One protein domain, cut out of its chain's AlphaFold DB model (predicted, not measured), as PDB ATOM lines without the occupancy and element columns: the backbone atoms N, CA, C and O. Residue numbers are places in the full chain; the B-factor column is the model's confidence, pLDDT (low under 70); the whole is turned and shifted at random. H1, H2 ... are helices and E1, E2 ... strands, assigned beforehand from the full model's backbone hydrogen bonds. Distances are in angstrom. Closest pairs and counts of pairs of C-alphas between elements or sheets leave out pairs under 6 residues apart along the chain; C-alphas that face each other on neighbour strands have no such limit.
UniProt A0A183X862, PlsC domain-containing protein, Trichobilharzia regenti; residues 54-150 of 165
ATOM      1  N   ILE A  54      28.422   1.493  39.195       88.94
ATOM      2  CA  ILE A  54      29.155   1.921  40.385       88.94
ATOM      3  C   ILE A  54      30.611   1.495  40.381       88.94
ATOM      4  O   ILE A  54      31.461   2.256  40.837       88.94
ATOM      5  N   LYS A  55      30.945   0.346  39.788       89.75
ATOM      6  CA  LYS A  55      32.354  -0.048  39.640       89.75
ATOM      7  C   LYS A  55      33.104   0.939  38.754       89.75
ATOM      8  O   LYS A  55      34.253   1.267  39.037       89.75
ATOM      9  N   ILE A  56      32.446   1.437  37.707       89.94
ATOM     10  CA  ILE A  56      33.034   2.416  36.792       89.94
ATOM     11  C   ILE A  56      33.117   3.787  37.448       89.94
ATOM     12  O   ILE A  56      34.161   4.421  37.334       89.94
ATOM     13  N   MET A  57      32.079   4.223  38.166       89.56
ATOM     14  CA  MET A  57      32.120   5.483  38.915       89.56
ATOM     15  C   MET A  57      33.215   5.460  39.987       89.56
ATOM     16  O   MET A  57      34.017   6.385  40.053       89.56
ATOM     17  N   SER A  58      33.341   4.363  40.737       91.44
ATOM     18  CA  SER A  58      34.425   4.151  41.705       91.44
ATOM     19  C   SER A  58      35.804   4.194  41.040       91.44
ATOM     20  O   SER A  58      36.707   4.880  41.516       91.44
ATOM     21  N   PHE A  59      35.979   3.487  39.919       91.75
ATOM     22  CA  PHE A  59      37.239   3.487  39.174       91.75
ATOM     23  C   PHE A  59      37.586   4.877  38.629       91.75
ATOM     24  O   PHE A  59      38.715   5.326  38.794       91.75
ATOM     25  N   SER A  60      36.614   5.574  38.042       89.88
ATOM     26  CA  SER A  60      36.794   6.923  37.496       89.88
ATOM     27  C   SER A  60      37.129   7.926  38.600       89.88
ATOM     28  O   SER A  60      38.034   8.733  38.422       89.88
ATOM     29  N   GLY A  61      36.472   7.818  39.760       91.38
ATOM     30  CA  GLY A  61      36.803   8.590  40.957       91.38
ATOM     31  C   GLY A  61      38.252   8.370  41.397       91.38
ATOM     32  O   GLY A  61      38.995   9.330  41.573       91.38
ATOM     33  N   ARG A  62      38.706   7.114  41.491       93.31
ATOM     34  CA  ARG A  62      40.105   6.817  41.846       93.31
ATOM     35  C   ARG A  62      41.116   7.401  40.857       93.31
ATOM     36  O   ARG A  62      42.168   7.855  41.288       93.31
ATOM     37  N   LEU A  63      40.810   7.423  39.555       93.06
ATOM     38  CA  LEU A  63      41.700   8.019  38.547       93.06
ATOM     39  C   LEU A  63      41.903   9.528  38.735       93.06
ATOM     40  O   LEU A  63      42.937  10.047  38.325       93.06
ATOM     41  N   ILE A  64      40.943  10.219  39.353       92.06
ATOM     42  CA  ILE A  64      41.038  11.650  39.669       92.06
ATOM     43  C   ILE A  64      41.472  11.912  41.122       92.06
ATOM     44  O   ILE A  64      41.368  13.041  41.590       92.06
ATOM     45  N   GLY A  65      41.947  10.887  41.842       93.94
ATOM     46  CA  GLY A  65      42.421  11.010  43.227       93.94
ATOM     47  C   GLY A  65      41.314  11.052  44.285       93.94
ATOM     48  O   GLY A  65      41.557  11.485  45.409       93.94
ATOM     49  N   LEU A  66      40.091  10.621  43.955       93.94
ATOM     50  CA  LEU A  66      38.996  10.555  44.919       93.94
ATOM     51  C   LEU A  66      39.180   9.358  45.861       93.94
ATOM     52  O   LEU A  66      39.116   8.200  45.435       93.94
ATOM     53  N   HIS A  67      39.329   9.651  47.151       93.62
ATOM     54  CA  HIS A  67      39.430   8.668  48.230       93.62
ATOM     55  C   HIS A  67      38.372   8.963  49.302       93.62
ATOM     56  O   HIS A  67      38.665   9.667  50.267       93.62
ATOM     57  N   PRO A  68      37.127   8.481  49.127       92.88
ATOM     58  CA  PRO A  68      36.068   8.713  50.102       92.88
ATOM     59  C   PRO A  68      36.406   8.057  51.442       92.88
ATOM     60  O   PRO A  68      36.783   6.883  51.479       92.88
ATOM     61  N   VAL A  69      36.228   8.802  52.529       94.94
ATOM     62  CA  VAL A  69      36.231   8.265  53.892       94.94
ATOM     63  C   VAL A  69      34.789   7.933  54.247       94.94
ATOM     64  O   VAL A  69      33.900   8.761  54.064       94.94
ATOM     65  N   ILE A  70      34.554   6.700  54.692       94.25
ATOM     66  CA  ILE A  70      33.224   6.217  55.061       94.25
ATOM     67  C   ILE A  70      33.205   6.044  56.568       94.25
ATOM     68  O   ILE A  70      34.010   5.294  57.118       94.25
ATOM     69  N   GLU A  71      32.259   6.712  57.209       94.81
ATOM     70  CA  GLU A  71      31.999   6.596  58.636       94.81
ATOM     71  C   GLU A  71      30.629   5.944  58.844       94.81
ATOM     72  O   GLU A  71      29.716   6.137  58.039       94.81
ATOM     73  N   ASN A  72      30.491   5.171  59.922       94.50
ATOM     74  CA  ASN A  72      29.243   4.523  60.337       94.50
ATOM     75  C   ASN A  72      28.593   3.625  59.260       94.50
ATOM     76  O   ASN A  72      27.377   3.635  59.060       94.50
ATOM     77  N   SER A  73      29.401   2.846  58.531       91.06
ATOM     78  CA  SER A  73      28.920   1.958  57.457       91.06
ATOM     79  C   SER A  73      27.930   0.883  57.924       91.06
ATOM     80  O   SER A  73      27.140   0.377  57.133       91.06
ATOM     81  N   GLU A  74      27.946   0.550  59.211       92.06
ATOM     82  CA  GLU A  74      27.026  -0.373  59.874       92.06
ATOM     83  C   GLU A  74      25.579   0.137  59.929       92.06
ATOM     84  O   GLU A  74      24.663  -0.658  60.112       92.06
ATOM     85  N   MET A  75      25.357   1.440  59.723       89.88
ATOM     86  CA  MET A  75      24.022   2.042  59.630       89.88
ATOM     87  C   MET A  75      23.348   1.804  58.268       89.88
ATOM     88  O   MET A  75      22.190   2.180  58.075       89.88
ATOM     89  N   LEU A  76      24.061   1.228  57.291       90.19
ATOM     90  CA  LEU A  76      23.503   0.948  55.972       90.19
ATOM     91  C   LEU A  76      22.468  -0.178  56.057       90.19
ATOM     92  O   LEU A  76      22.764  -1.293  56.480       90.19
ATOM     93  N   SER A  77      21.252   0.117  55.604       88.12
ATOM     94  CA  SER A  77      20.156  -0.851  55.566       88.12
ATOM     95  C   SER A  77      20.290  -1.815  54.384       88.12
ATOM     96  O   SER A  77      20.648  -1.412  53.272       88.12
ATOM     97  N   GLU A  78      19.933  -3.081  54.606       86.25
ATOM     98  CA  GLU A  78      19.754  -4.063  53.529       86.25
ATOM     99  C   GLU A  78      18.413  -3.896  52.793       86.25
ATOM    100  O   GLU A  78      18.283  -4.312  51.638       86.25
ATOM    101  N   GLU A  79      17.436  -3.252  53.435       88.62
ATOM    102  CA  GLU A  79      16.121  -2.970  52.862       88.62
ATOM    103  C   GLU A  79      16.159  -1.747  51.927       88.62
ATOM    104  O   GLU A  79      16.963  -0.827  52.133       88.62
ATOM    105  N   PRO A  80      15.271  -1.674  50.914       88.12
ATOM    106  CA  PRO A  80      15.135  -0.499  50.061       88.12
ATOM    107  C   PRO A  80      14.950   0.788  50.874       88.12
ATOM    108  O   PRO A  80      13.998   0.923  51.640       88.12
ATOM    109  N   CYS A  81      15.860   1.744  50.692       89.81
ATOM    110  CA  CYS A  81      15.883   3.003  51.436       89.81
ATOM    111  C   CYS A  81      16.083   4.208  50.513       89.81
ATOM    112  O   CYS A  81      16.668   4.104  49.430       89.81
ATOM    113  N   ILE A  82      15.626   5.373  50.972       89.94
ATOM    114  CA  ILE A  82      15.917   6.657  50.331       89.94
ATOM    115  C   ILE A  82      17.165   7.240  50.991       89.94
ATOM    116  O   ILE A  82      17.146   7.611  52.161       89.94
ATOM    117  N   TYR A  83      18.244   7.322  50.220       91.50
ATOM    118  CA  TYR A  83      19.507   7.919  50.623       91.50
ATOM    119  C   TYR A  83      19.491   9.393  50.243       91.50
ATOM    120  O   TYR A  83      19.386   9.747  49.068       91.50
ATOM    121  N   VAL A  84      19.562  10.256  51.250       91.81
ATOM    122  CA  VAL A  84      19.499  11.704  51.067       91.81
ATOM    123  C   VAL A  84      20.911  12.266  51.114       91.81
ATOM    124  O   VAL A  84      21.603  12.111  52.118       91.81
ATOM    125  N   CYS A  85      21.333  12.916  50.034       91.62
ATOM    126  CA  CYS A  85      22.647  13.540  49.939       91.62
ATOM    127  C   CYS A  85      22.522  14.995  49.504       91.62
ATOM    128  O   CYS A  85      21.669  15.344  48.686       91.62
ATOM    129  N   ASN A  86      23.411  15.840  50.017       91.56
ATOM    130  CA  ASN A  86      23.612  17.168  49.464       91.56
ATOM    131  C   ASN A  86      24.215  17.083  48.052       91.56
ATOM    132  O   ASN A  86      24.895  16.107  47.725       91.56
ATOM    133  N   HIS A  87      23.963  18.086  47.207       90.25
ATOM    134  CA  HIS A  87      24.506  18.135  45.845       90.25
ATOM    135  C   HIS A  87      25.542  19.248  45.713       90.25
ATOM    136  O   HIS A  87      25.218  20.430  45.795       90.25
ATOM    137  N   GLN A  88      26.794  18.872  45.481       89.00
ATOM    138  CA  GLN A  88      27.922  19.804  45.413       89.00
ATOM    139  C   GLN A  88      28.625  19.721  44.067       89.00
ATOM    140  O   GLN A  88      29.034  20.727  43.497       89.00
ATOM    141  N   SER A  89      28.733  18.526  43.492       86.88
ATOM    142  CA  SER A  89      29.527  18.338  42.288       86.88
ATOM    143  C   SER A  89      28.993  17.232  41.386       86.88
ATOM    144  O   SER A  89      28.081  16.468  41.700       86.88
ATOM    145  N   CYS A  90      29.563  17.141  40.186       82.56
ATOM    146  CA  CYS A  90      29.360  15.984  39.323       82.56
ATOM    147  C   CYS A  90      30.005  14.706  39.881       82.56
ATOM    148  O   CYS A  90      29.624  13.620  39.449       82.56
ATOM    149  N   ILE A  91      30.951  14.824  40.821       88.50
ATOM    150  CA  ILE A  91      31.656  13.678  41.413       88.50
ATOM    151  C   ILE A  91      30.886  13.004  42.558       88.50
ATOM    152  O   ILE A  91      31.282  11.915  42.959       88.50
ATOM    153  N   ASP A  92      29.776  13.584  43.031       90.69
ATOM    154  CA  ASP A  92      29.020  13.106  44.205       90.69
ATOM    155  C   ASP A  92      28.614  11.624  44.095       90.69
ATOM    156  O   ASP A  92      28.650  10.852  45.055       90.69
ATOM    157  N   VAL A  93      28.272  11.185  42.882       89.06
ATOM    158  CA  VAL A  93      27.915   9.783  42.622       89.06
ATOM    159  C   VAL A  93      29.135   8.861  42.716       89.06
ATOM    160  O   VAL A  93      29.025   7.728  43.185       89.06
ATOM    161  N   ALA A  94      30.311   9.329  42.291       92.06
ATOM    162  CA  ALA A  94      31.554   8.578  42.422       92.06
ATOM    163  C   ALA A  94      32.023   8.505  43.882       92.06
ATOM    164  O   ALA A  94      32.538   7.464  44.290       92.06
ATOM    165  N   SER A  95      31.794   9.550  44.685       92.62
ATOM    166  CA  SER A  95      32.101   9.522  46.122       92.62
ATOM    167  C   SER A  95      31.182   8.583  46.896       92.62
ATOM    168  O   SER A  95      31.642   7.902  47.806       92.62
ATOM    169  N   ALA A  96      29.915   8.458  46.491       92.75
ATOM    170  CA  ALA A  96      28.959   7.538  47.109       92.75
ATOM    171  C   ALA A  96      29.201   6.054  46.761       92.75
ATOM    172  O   ALA A  96      28.526   5.174  47.291       92.75
ATOM    173  N   ALA A  97      30.160   5.739  45.881       91.75
ATOM    174  CA  ALA A  97      30.334   4.387  45.357       91.75
ATOM    175  C   ALA A  97      30.626   3.324  46.432       91.75
ATOM    176  O   ALA A  97      30.263   2.164  46.247       91.75
ATOM    177  N   GLY A  98      31.278   3.700  47.537       89.94
ATOM    178  CA  GLY A  98      31.604   2.777  48.626       89.94
ATOM    179  C   GLY A  98      30.440   2.465  49.573       89.94
ATOM    180  O   GLY A  98      30.471   1.434  50.235       89.94
ATOM    181  N   VAL A  99      29.400   3.302  49.587       92.62
ATOM    182  CA  VAL A  99      28.165   3.094  50.368       92.62
ATOM    183  C   VAL A  99      26.974   2.740  49.479       92.62
ATOM    184  O   VAL A  99      25.832   2.758  49.926       92.62
ATOM    185  N   TRP A 100      27.219   2.438  48.199       91.31
ATOM    186  CA  TRP A 100      26.148   2.204  47.241       91.31
ATOM    187  C   TRP A 100      25.425   0.877  47.514       91.31
ATOM    188  O   TRP A 100      26.031  -0.190  47.358       91.31
ATOM    189  N   PRO A 101      24.124   0.895  47.848       88.12
ATOM    190  CA  PRO A 101      23.392  -0.321  48.174       88.12
ATOM    191  C   PRO A 101      23.211  -1.242  46.967       88.12
ATOM    192  O   PRO A 101      23.216  -0.824  45.802       88.12
ATOM    193  N   LYS A 102      22.944  -2.521  47.243       83.69
ATOM    194  CA  LYS A 102      22.481  -3.452  46.207       83.69
ATOM    195  C   LYS A 102      21.151  -2.946  45.640       83.69
ATOM    196  O   LYS A 102      20.283  -2.510  46.385       83.69
ATOM    197  N   ARG A 103      20.985  -3.039  44.315       85.31
ATOM    198  CA  ARG A 103      19.778  -2.573  43.595       85.31
ATOM    199  C   ARG A 103      19.443  -1.114  43.923       85.31
ATOM    200  O   ARG A 103      18.333  -0.805  44.344       85.31
ATOM    201  N   CYS A 104      20.418  -0.230  43.733       88.94
ATOM    202  CA  CYS A 104      20.242   1.195  43.959       88.94
ATOM    203  C   CYS A 104      20.405   2.015  42.677       88.94
ATOM    204  O   CYS A 104      21.215   1.678  41.809       88.94
ATOM    205  N   THR A 105      19.624   3.089  42.572       88.94
ATOM    206  CA  THR A 105      19.622   4.039  41.456       88.94
ATOM    207  C   THR A 105      19.571   5.489  41.954       88.94
ATOM    208  O   THR A 105      19.474   5.744  43.151       88.94
ATOM    209  N   VAL A 106      19.657   6.450  41.036       88.81
ATOM    210  CA  VAL A 106      19.615   7.893  41.317       88.81
ATOM    211  C   VAL A 106      18.364   8.500  40.711       88.81
ATOM    212  O   VAL A 106      17.930   8.092  39.630       88.81
ATOM    213  N   VAL A 107      17.827   9.523  41.367       86.38
ATOM    214  CA  VAL A 107      16.804  10.393  40.785       86.38
ATOM    215  C   VAL A 107      17.450  11.549  40.034       86.38
ATOM    216  O   VAL A 107      18.279  12.279  40.572       86.38
ATOM    217  N   SER A 108      17.034  11.757  38.789       84.19
ATOM    218  CA  SER A 108      17.523  12.852  37.955       84.19
ATOM    219  C   SER A 108      16.395  13.530  37.177       84.19
ATOM    220  O   SER A 108      15.271  13.032  37.096       84.19
ATOM    221  N   LYS A 109      16.681  14.702  36.604       80.44
ATOM    222  CA  LYS A 109      15.709  15.504  35.849       80.44
ATOM    223  C   LYS A 109      15.388  14.834  34.511       80.44
ATOM    224  O   LYS A 109      16.297  14.539  33.739       80.44
ATOM    225  N   ALA A 110      14.102  14.697  34.184       82.19
ATOM    226  CA  ALA A 110      13.655  14.076  32.932       82.19
ATOM    227  C   ALA A 110      14.291  14.666  31.661       82.19
ATOM    228  O   ALA A 110      14.615  13.923  30.737       82.19
ATOM    229  N   SER A 111      14.551  15.979  31.627       81.00
ATOM    230  CA  SER A 111      15.186  16.635  30.475       81.00
ATOM    231  C   SER A 111      16.601  16.124  30.177       81.00
ATOM    232  O   SER A 111      17.048  16.213  29.038       81.00
ATOM    233  N   LEU A 112      17.313  15.572  31.169       80.44
ATOM    234  CA  LEU A 112      18.666  15.037  30.980       80.44
ATOM    235  C   LEU A 112      18.678  13.713  30.210       80.44
ATOM    236  O   LEU A 112      19.697  13.363  29.620       80.44
ATOM    237  N   ARG A 113      17.537  13.023  30.104       80.75
ATOM    238  CA  ARG A 113      17.411  11.827  29.261       80.75
ATOM    239  C   ARG A 113      17.647  12.125  27.777       80.75
ATOM    240  O   ARG A 113      18.050  11.238  27.037       80.75
ATOM    241  N   LEU A 114      17.423  13.370  27.355       80.25
ATOM    242  CA  LEU A 114      17.655  13.836  25.985       80.25
ATOM    243  C   LEU A 114      19.027  14.507  25.809       80.25
ATOM    244  O   LEU A 114      19.343  14.972  24.717       80.25
ATOM    245  N   ALA A 115      19.863  14.551  26.852       80.69
ATOM    246  CA  ALA A 115      21.179  15.190  26.822       80.69
ATOM    247  C   ALA A 115      22.247  14.293  26.159       80.69
ATOM    248  O   ALA A 115      23.300  14.012  26.735       80.69
ATOM    249  N   GLY A 116      21.961  13.816  24.943       80.19
ATOM    250  CA  GLY A 116      22.889  13.047  24.118       80.19
ATOM    251  C   GLY A 116      23.467  11.827  24.852       80.19
ATOM    252  O   GLY A 116      22.701  11.031  25.401       80.19
ATOM    253  N   PRO A 117      24.801  11.658  24.905       76.06
ATOM    254  CA  PRO A 117      25.399  10.480  25.526       76.06
ATOM    255  C   PRO A 117      25.116  10.322  27.027       76.06
ATOM    256  O   PRO A 117      25.059   9.195  27.518       76.06
ATOM    257  N   MET A 118      24.872  11.420  27.752       76.19
ATOM    258  CA  MET A 118      24.449  11.353  29.156       76.19
ATOM    259  C   MET A 118      23.111  10.612  29.287       76.19
ATOM    260  O   MET A 118      22.947   9.794  30.187       76.19
ATOM    261  N   GLY A 119      22.187  10.819  28.346       83.56
ATOM    262  CA  GLY A 119      20.913  10.103  28.307       83.56
ATOM    263  C   GLY A 119      21.077   8.588  28.155       83.56
ATOM    264  O   GLY A 119      20.357   7.826  28.799       83.56
ATOM    265  N   ILE A 120      22.066   8.146  27.368       83.50
ATOM    266  CA  ILE A 120      22.404   6.721  27.203       83.50
ATOM    267  C   ILE A 120      22.933   6.148  28.517       83.50
ATOM    268  O   ILE A 120      22.480   5.090  28.946       83.50
ATOM    269  N   VAL A 121      23.856   6.855  29.175       82.81
ATOM    270  CA  VAL A 121      24.396   6.442  30.478       82.81
ATOM    271  C   VAL A 121      23.273   6.314  31.502       82.81
ATOM    272  O   VAL A 121      23.167   5.270  32.132       82.81
ATOM    273  N   MET A 122      22.401   7.321  31.603       85.56
ATOM    274  CA  MET A 122      21.250   7.320  32.512       85.56
ATOM    275  C   MET A 122      20.289   6.159  32.247       85.56
ATOM    276  O   MET A 122      19.753   5.565  33.182       85.56
ATOM    277  N   TRP A 123      20.063   5.825  30.975       83.94
ATOM    278  CA  TRP A 123      19.231   4.688  30.598       83.94
ATOM    279  C   TRP A 123      19.876   3.358  31.006       83.94
ATOM    280  O   TRP A 123      19.231   2.545  31.662       83.94
ATOM    281  N   LEU A 124      21.162   3.168  30.705       84.88
ATOM    282  CA  LEU A 124      21.918   1.964  31.065       84.88
ATOM    283  C   LEU A 124      22.106   1.801  32.584       84.88
ATOM    284  O   LEU A 124      22.199   0.677  33.072       84.88
ATOM    285  N   SER A 125      22.148   2.896  33.347       83.94
ATOM    286  CA  SER A 125      22.221   2.870  34.814       83.94
ATOM    287  C   SER A 125      20.860   2.754  35.502       83.94
ATOM    288  O   SER A 125      20.809   2.806  36.729       83.94
ATOM    289  N   ASN A 126      19.761   2.594  34.753       84.94
ATOM    290  CA  ASN A 126      18.390   2.578  35.278       84.94
ATOM    291  C   ASN A 126      18.058   3.810  36.144       84.94
ATOM    292  O   ASN A 126      17.347   3.703  37.146       84.94
ATOM    293  N   THR A 127      18.586   4.985  35.786       87.50
ATOM    294  CA  THR A 127      18.343   6.247  36.500       87.50
ATOM    295  C   THR A 127      16.869   6.629  36.425       87.50
ATOM    296  O   THR A 127      16.292   6.730  35.337       87.50
ATOM    297  N   ILE A 128      16.262   6.904  37.580       85.69
ATOM    298  CA  ILE A 128      14.866   7.330  37.663       85.69
ATOM    299  C   ILE A 128      14.794   8.793  37.226       85.69
ATOM    300  O   ILE A 128      15.129   9.724  37.957       85.69
ATOM    301  N   CYS A 129      14.370   8.994  35.986       83.25
ATOM    302  CA  CYS A 129      14.175  10.311  35.404       83.25
ATOM    303  C   CYS A 129      12.789  10.836  35.786       83.25
ATOM    304  O   CYS A 129      11.798  10.419  35.188       83.25
ATOM    305  N   ILE A 130      12.707  11.749  36.752       76.38
ATOM    306  CA  ILE A 130      11.428  12.308  37.200       76.38
ATOM    307  C   ILE A 130      11.124  13.630  36.500       76.38
ATOM    308  O   ILE A 130      11.999  14.483  36.293       76.38
ATOM    309  N   ASN A 131       9.851  13.815  36.158       72.25
ATOM    310  CA  ASN A 131       9.309  15.134  35.889       72.25
ATOM    311  C   ASN A 131       8.743  15.676  37.204       72.25
ATOM    312  O   ASN A 131       7.838  15.068  37.765       72.25
ATOM    313  N   ARG A 132       9.261  16.806  37.702       64.19
ATOM    314  CA  ARG A 132       8.826  17.388  38.989       64.19
ATOM    315  C   ARG A 132       7.342  17.787  39.001       64.19
ATOM    316  O   ARG A 132       6.806  18.043  40.064       64.19
ATOM    317  N   SER A 133       6.673  17.811  37.844       61.22
ATOM    318  CA  SER A 133       5.223  18.005  37.751       61.22
ATOM    319  C   SER A 133       4.387  16.719  37.897       61.22
ATOM    320  O   SER A 133       3.169  16.821  38.011       61.22
ATOM    321  N   SER A 134       4.991  15.520  37.909       62.97
ATOM    322  CA  SER A 134       4.291  14.227  38.042       62.97
ATOM    323  C   SER A 134       4.901  13.377  39.164       62.97
ATOM    324  O   SER A 134       5.913  12.703  38.982       62.97
ATOM    325  N   HIS A 135       4.277  13.403  40.346       60.47
ATOM    326  CA  HIS A 135       4.779  12.733  41.555       60.47
ATOM    327  C   HIS A 135       4.503  11.217  41.612       60.47
ATOM    328  O   HIS A 135       5.211  10.493  42.312       60.47
ATOM    329  N   LYS A 136       3.486  10.711  40.899       64.50
ATOM    330  CA  LYS A 136       3.010   9.320  41.057       64.50
ATOM    331  C   LYS A 136       4.007   8.272  40.553       64.50
ATOM    332  O   LYS A 136       4.207   7.257  41.219       64.50
ATOM    333  N   ASP A 137       4.666   8.536  39.428       63.66
ATOM    334  CA  ASP A 137       5.589   7.576  38.802       63.66
ATOM    335  C   ASP A 137       6.872   7.391  39.626       63.66
ATOM    336  O   ASP A 137       7.438   6.299  39.689       63.66
ATOM    337  N   ALA A 138       7.300   8.453  40.314       63.69
ATOM    338  CA  ALA A 138       8.490   8.450  41.154       63.69
ATOM    339  C   ALA A 138       8.318   7.538  42.382       63.69
ATOM    340  O   ALA A 138       9.206   6.747  42.694       63.69
ATOM    341  N   ILE A 139       7.165   7.615  43.055       70.00
ATOM    342  CA  ILE A 139       6.888   6.867  44.293       70.00
ATOM    343  C   ILE A 139       6.836   5.359  44.025       70.00
ATOM    344  O   ILE A 139       7.438   4.585  44.761       70.00
ATOM    345  N   SER A 140       6.173   4.941  42.944       70.38
ATOM    346  CA  SER A 140       6.087   3.523  42.563       70.38
ATOM    347  C   SER A 140       7.467   2.917  42.269       70.38
ATOM    348  O   SER A 140       7.770   1.802  42.696       70.38
ATOM    349  N   ALA A 141       8.346   3.676  41.604       67.38
ATOM    350  CA  ALA A 141       9.708   3.234  41.317       67.38
ATOM    351  C   ALA A 141      10.567   3.091  42.589       67.38
ATOM    352  O   ALA A 141      11.394   2.187  42.657       67.38
ATOM    353  N   MET A 142      10.347   3.932  43.606       70.44
ATOM    354  CA  MET A 142      11.099   3.928  44.869       70.44
ATOM    355  C   MET A 142      10.728   2.780  45.829       70.44
ATOM    356  O   MET A 142      11.483   2.502  46.751       70.44
ATOM    357  N   GLN A 143       9.614   2.068  45.621       73.81
ATOM    358  CA  GLN A 143       9.166   1.004  46.539       73.81
ATOM    359  C   GLN A 143       9.964  -0.309  46.454       73.81
ATOM    360  O   GLN A 143       9.822  -1.167  47.319       73.81
ATOM    361  N   LYS A 144      10.761  -0.513  45.397       78.31
ATOM    362  CA  LYS A 144      11.424  -1.804  45.114       78.31
ATOM    363  C   LYS A 144      12.949  -1.734  45.079       78.31
ATOM    364  O   LYS A 144      13.602  -2.769  44.954       78.31
ATOM    365  N   VAL A 145      13.510  -0.529  45.122       87.25
ATOM    366  CA  VAL A 145      14.943  -0.264  44.973       87.25
ATOM    367  C   VAL A 145      15.354   0.856  45.911       87.25
ATOM    368  O   VAL A 145      14.569   1.763  46.174       87.25
ATOM    369  N   SER A 146      16.595   0.812  46.385       90.81
ATOM    370  CA  SER A 146      17.174   1.942  47.107       90.81
ATOM    371  C   SER A 146      17.427   3.098  46.148       90.81
ATOM    372  O   SER A 146      17.777   2.889  44.983       90.81
ATOM    373  N   VAL A 147      17.290   4.332  46.612       90.19
ATOM    374  CA  VAL A 147      17.395   5.497  45.733       90.19
ATOM    375  C   VAL A 147      18.193   6.613  46.384       90.19
ATOM    376  O   VAL A 147      17.842   7.062  47.468       90.19
ATOM    377  N   PHE A 148      19.226   7.093  45.691       91.12
ATOM    378  CA  PHE A 148      19.895   8.345  46.032       91.12
ATOM    379  C   PHE A 148      19.108   9.533  45.485       91.12
ATOM    380  O   PHE A 148      18.817   9.612  44.282       91.12
ATOM    381  N   ILE A 149      18.794  10.471  46.374       89.50
ATOM    382  CA  ILE A 149      18.144  11.731  46.040       89.50
ATOM    383  C   ILE A 149      18.998  12.917  46.473       89.50
ATOM    384  O   ILE A 149      19.655  12.905  47.511       89.50
ATOM    385  N   PHE A 150      18.915  13.961  45.657       90.88
ATOM    386  CA  PHE A 150      19.554  15.251  45.869       90.88
ATOM    387  C   PHE A 150      18.450  16.309  46.005       90.88
ATOM    388  O   PHE A 150      18.051  16.910  44.998       90.88
TER     389      PHE A 150
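AT A GLANCE: This is residues 54 to 150 of the 165 residues of the protein "PlsC domain-containing protein" of Trichobilharzia regenti (UniProt A0A183X862). A small, twisted wall of four parallel strands has H5 over one face, while H1 and H2, packed on each other at a steep tilt, lie beyond the other face; H3 and H4 make a corner beside the E3 edge. The printed part has 97 residues with five named helices and four named strands, in the order H1 E1 H2 E2 H3 H4 E3 H5 E4; the sheet runs E1 E4 E2 E3, and the class is mixed. It is compact, with a radius of gyration of the C-alphas of 13.8 A and spans of 36 by 32 by 22 A.

IN THESE COORDINATES: Find C-alpha 104 at (20.242, 1.195, 43.959); from there E2, residues 104 to 109, runs 17.1 A. E1 is residues 82 to 84, E3 128 to 130, and E4 146 to 149, ending at (18.144, 11.731, 46.040). H1, residues 54 to 63, starts at (29.155, 1.921, 40.385) and spans 14.1 A; H2 is 92 to 99, H3 110 to 114, H4 117 to 124 and H5 136 to 142.

HOW THE PARTS SIT: Look for N 83 and O 147, 2.8 A apart, between E1 and E4; N 148 and O 105, 2.9 A, between E4 and E2; and N 108 and O 128, 2.9 A, between E2 and E3. H5 is on the sheet at a height of 8.3 A, along the strands. H3 and H4 only graze it, and touch only at the corner, C-alphas 113 and 119 being closest at 4.0 A. H1 and H2 touch at a steep tilt of 66 degrees, opposite ways, with C-alphas 57 and 94 closest at 4.7 A; H1 is not on the sheet, and H2 only just not, with 4 pairs of C-alphas within 10 A. Every O i to N i+4 pair is within hydrogen-bond range in H1, H4 and H5; H2 has 1 of 4, with 3 of 5 O i to N i+3 pairs, and H3 has 0 of 1, with 2 of 2. E2, H3 H4, E3 is a strand-helix-strand unit, two parallel neighbour strands joined through helices; E1, H2, E2 and E3, H5, E4 are split ones, with another strand between; their crossovers are right-handed.

THE WHOLE: The C-alphas of Gly 65 and Lys 136, the two farthest apart, are 39.5 A apart. The printed part has no cut, and the link from H1 to E1, residues 64 to 81, is long. Confidence is under 70 at residues 132 to 138 and 141.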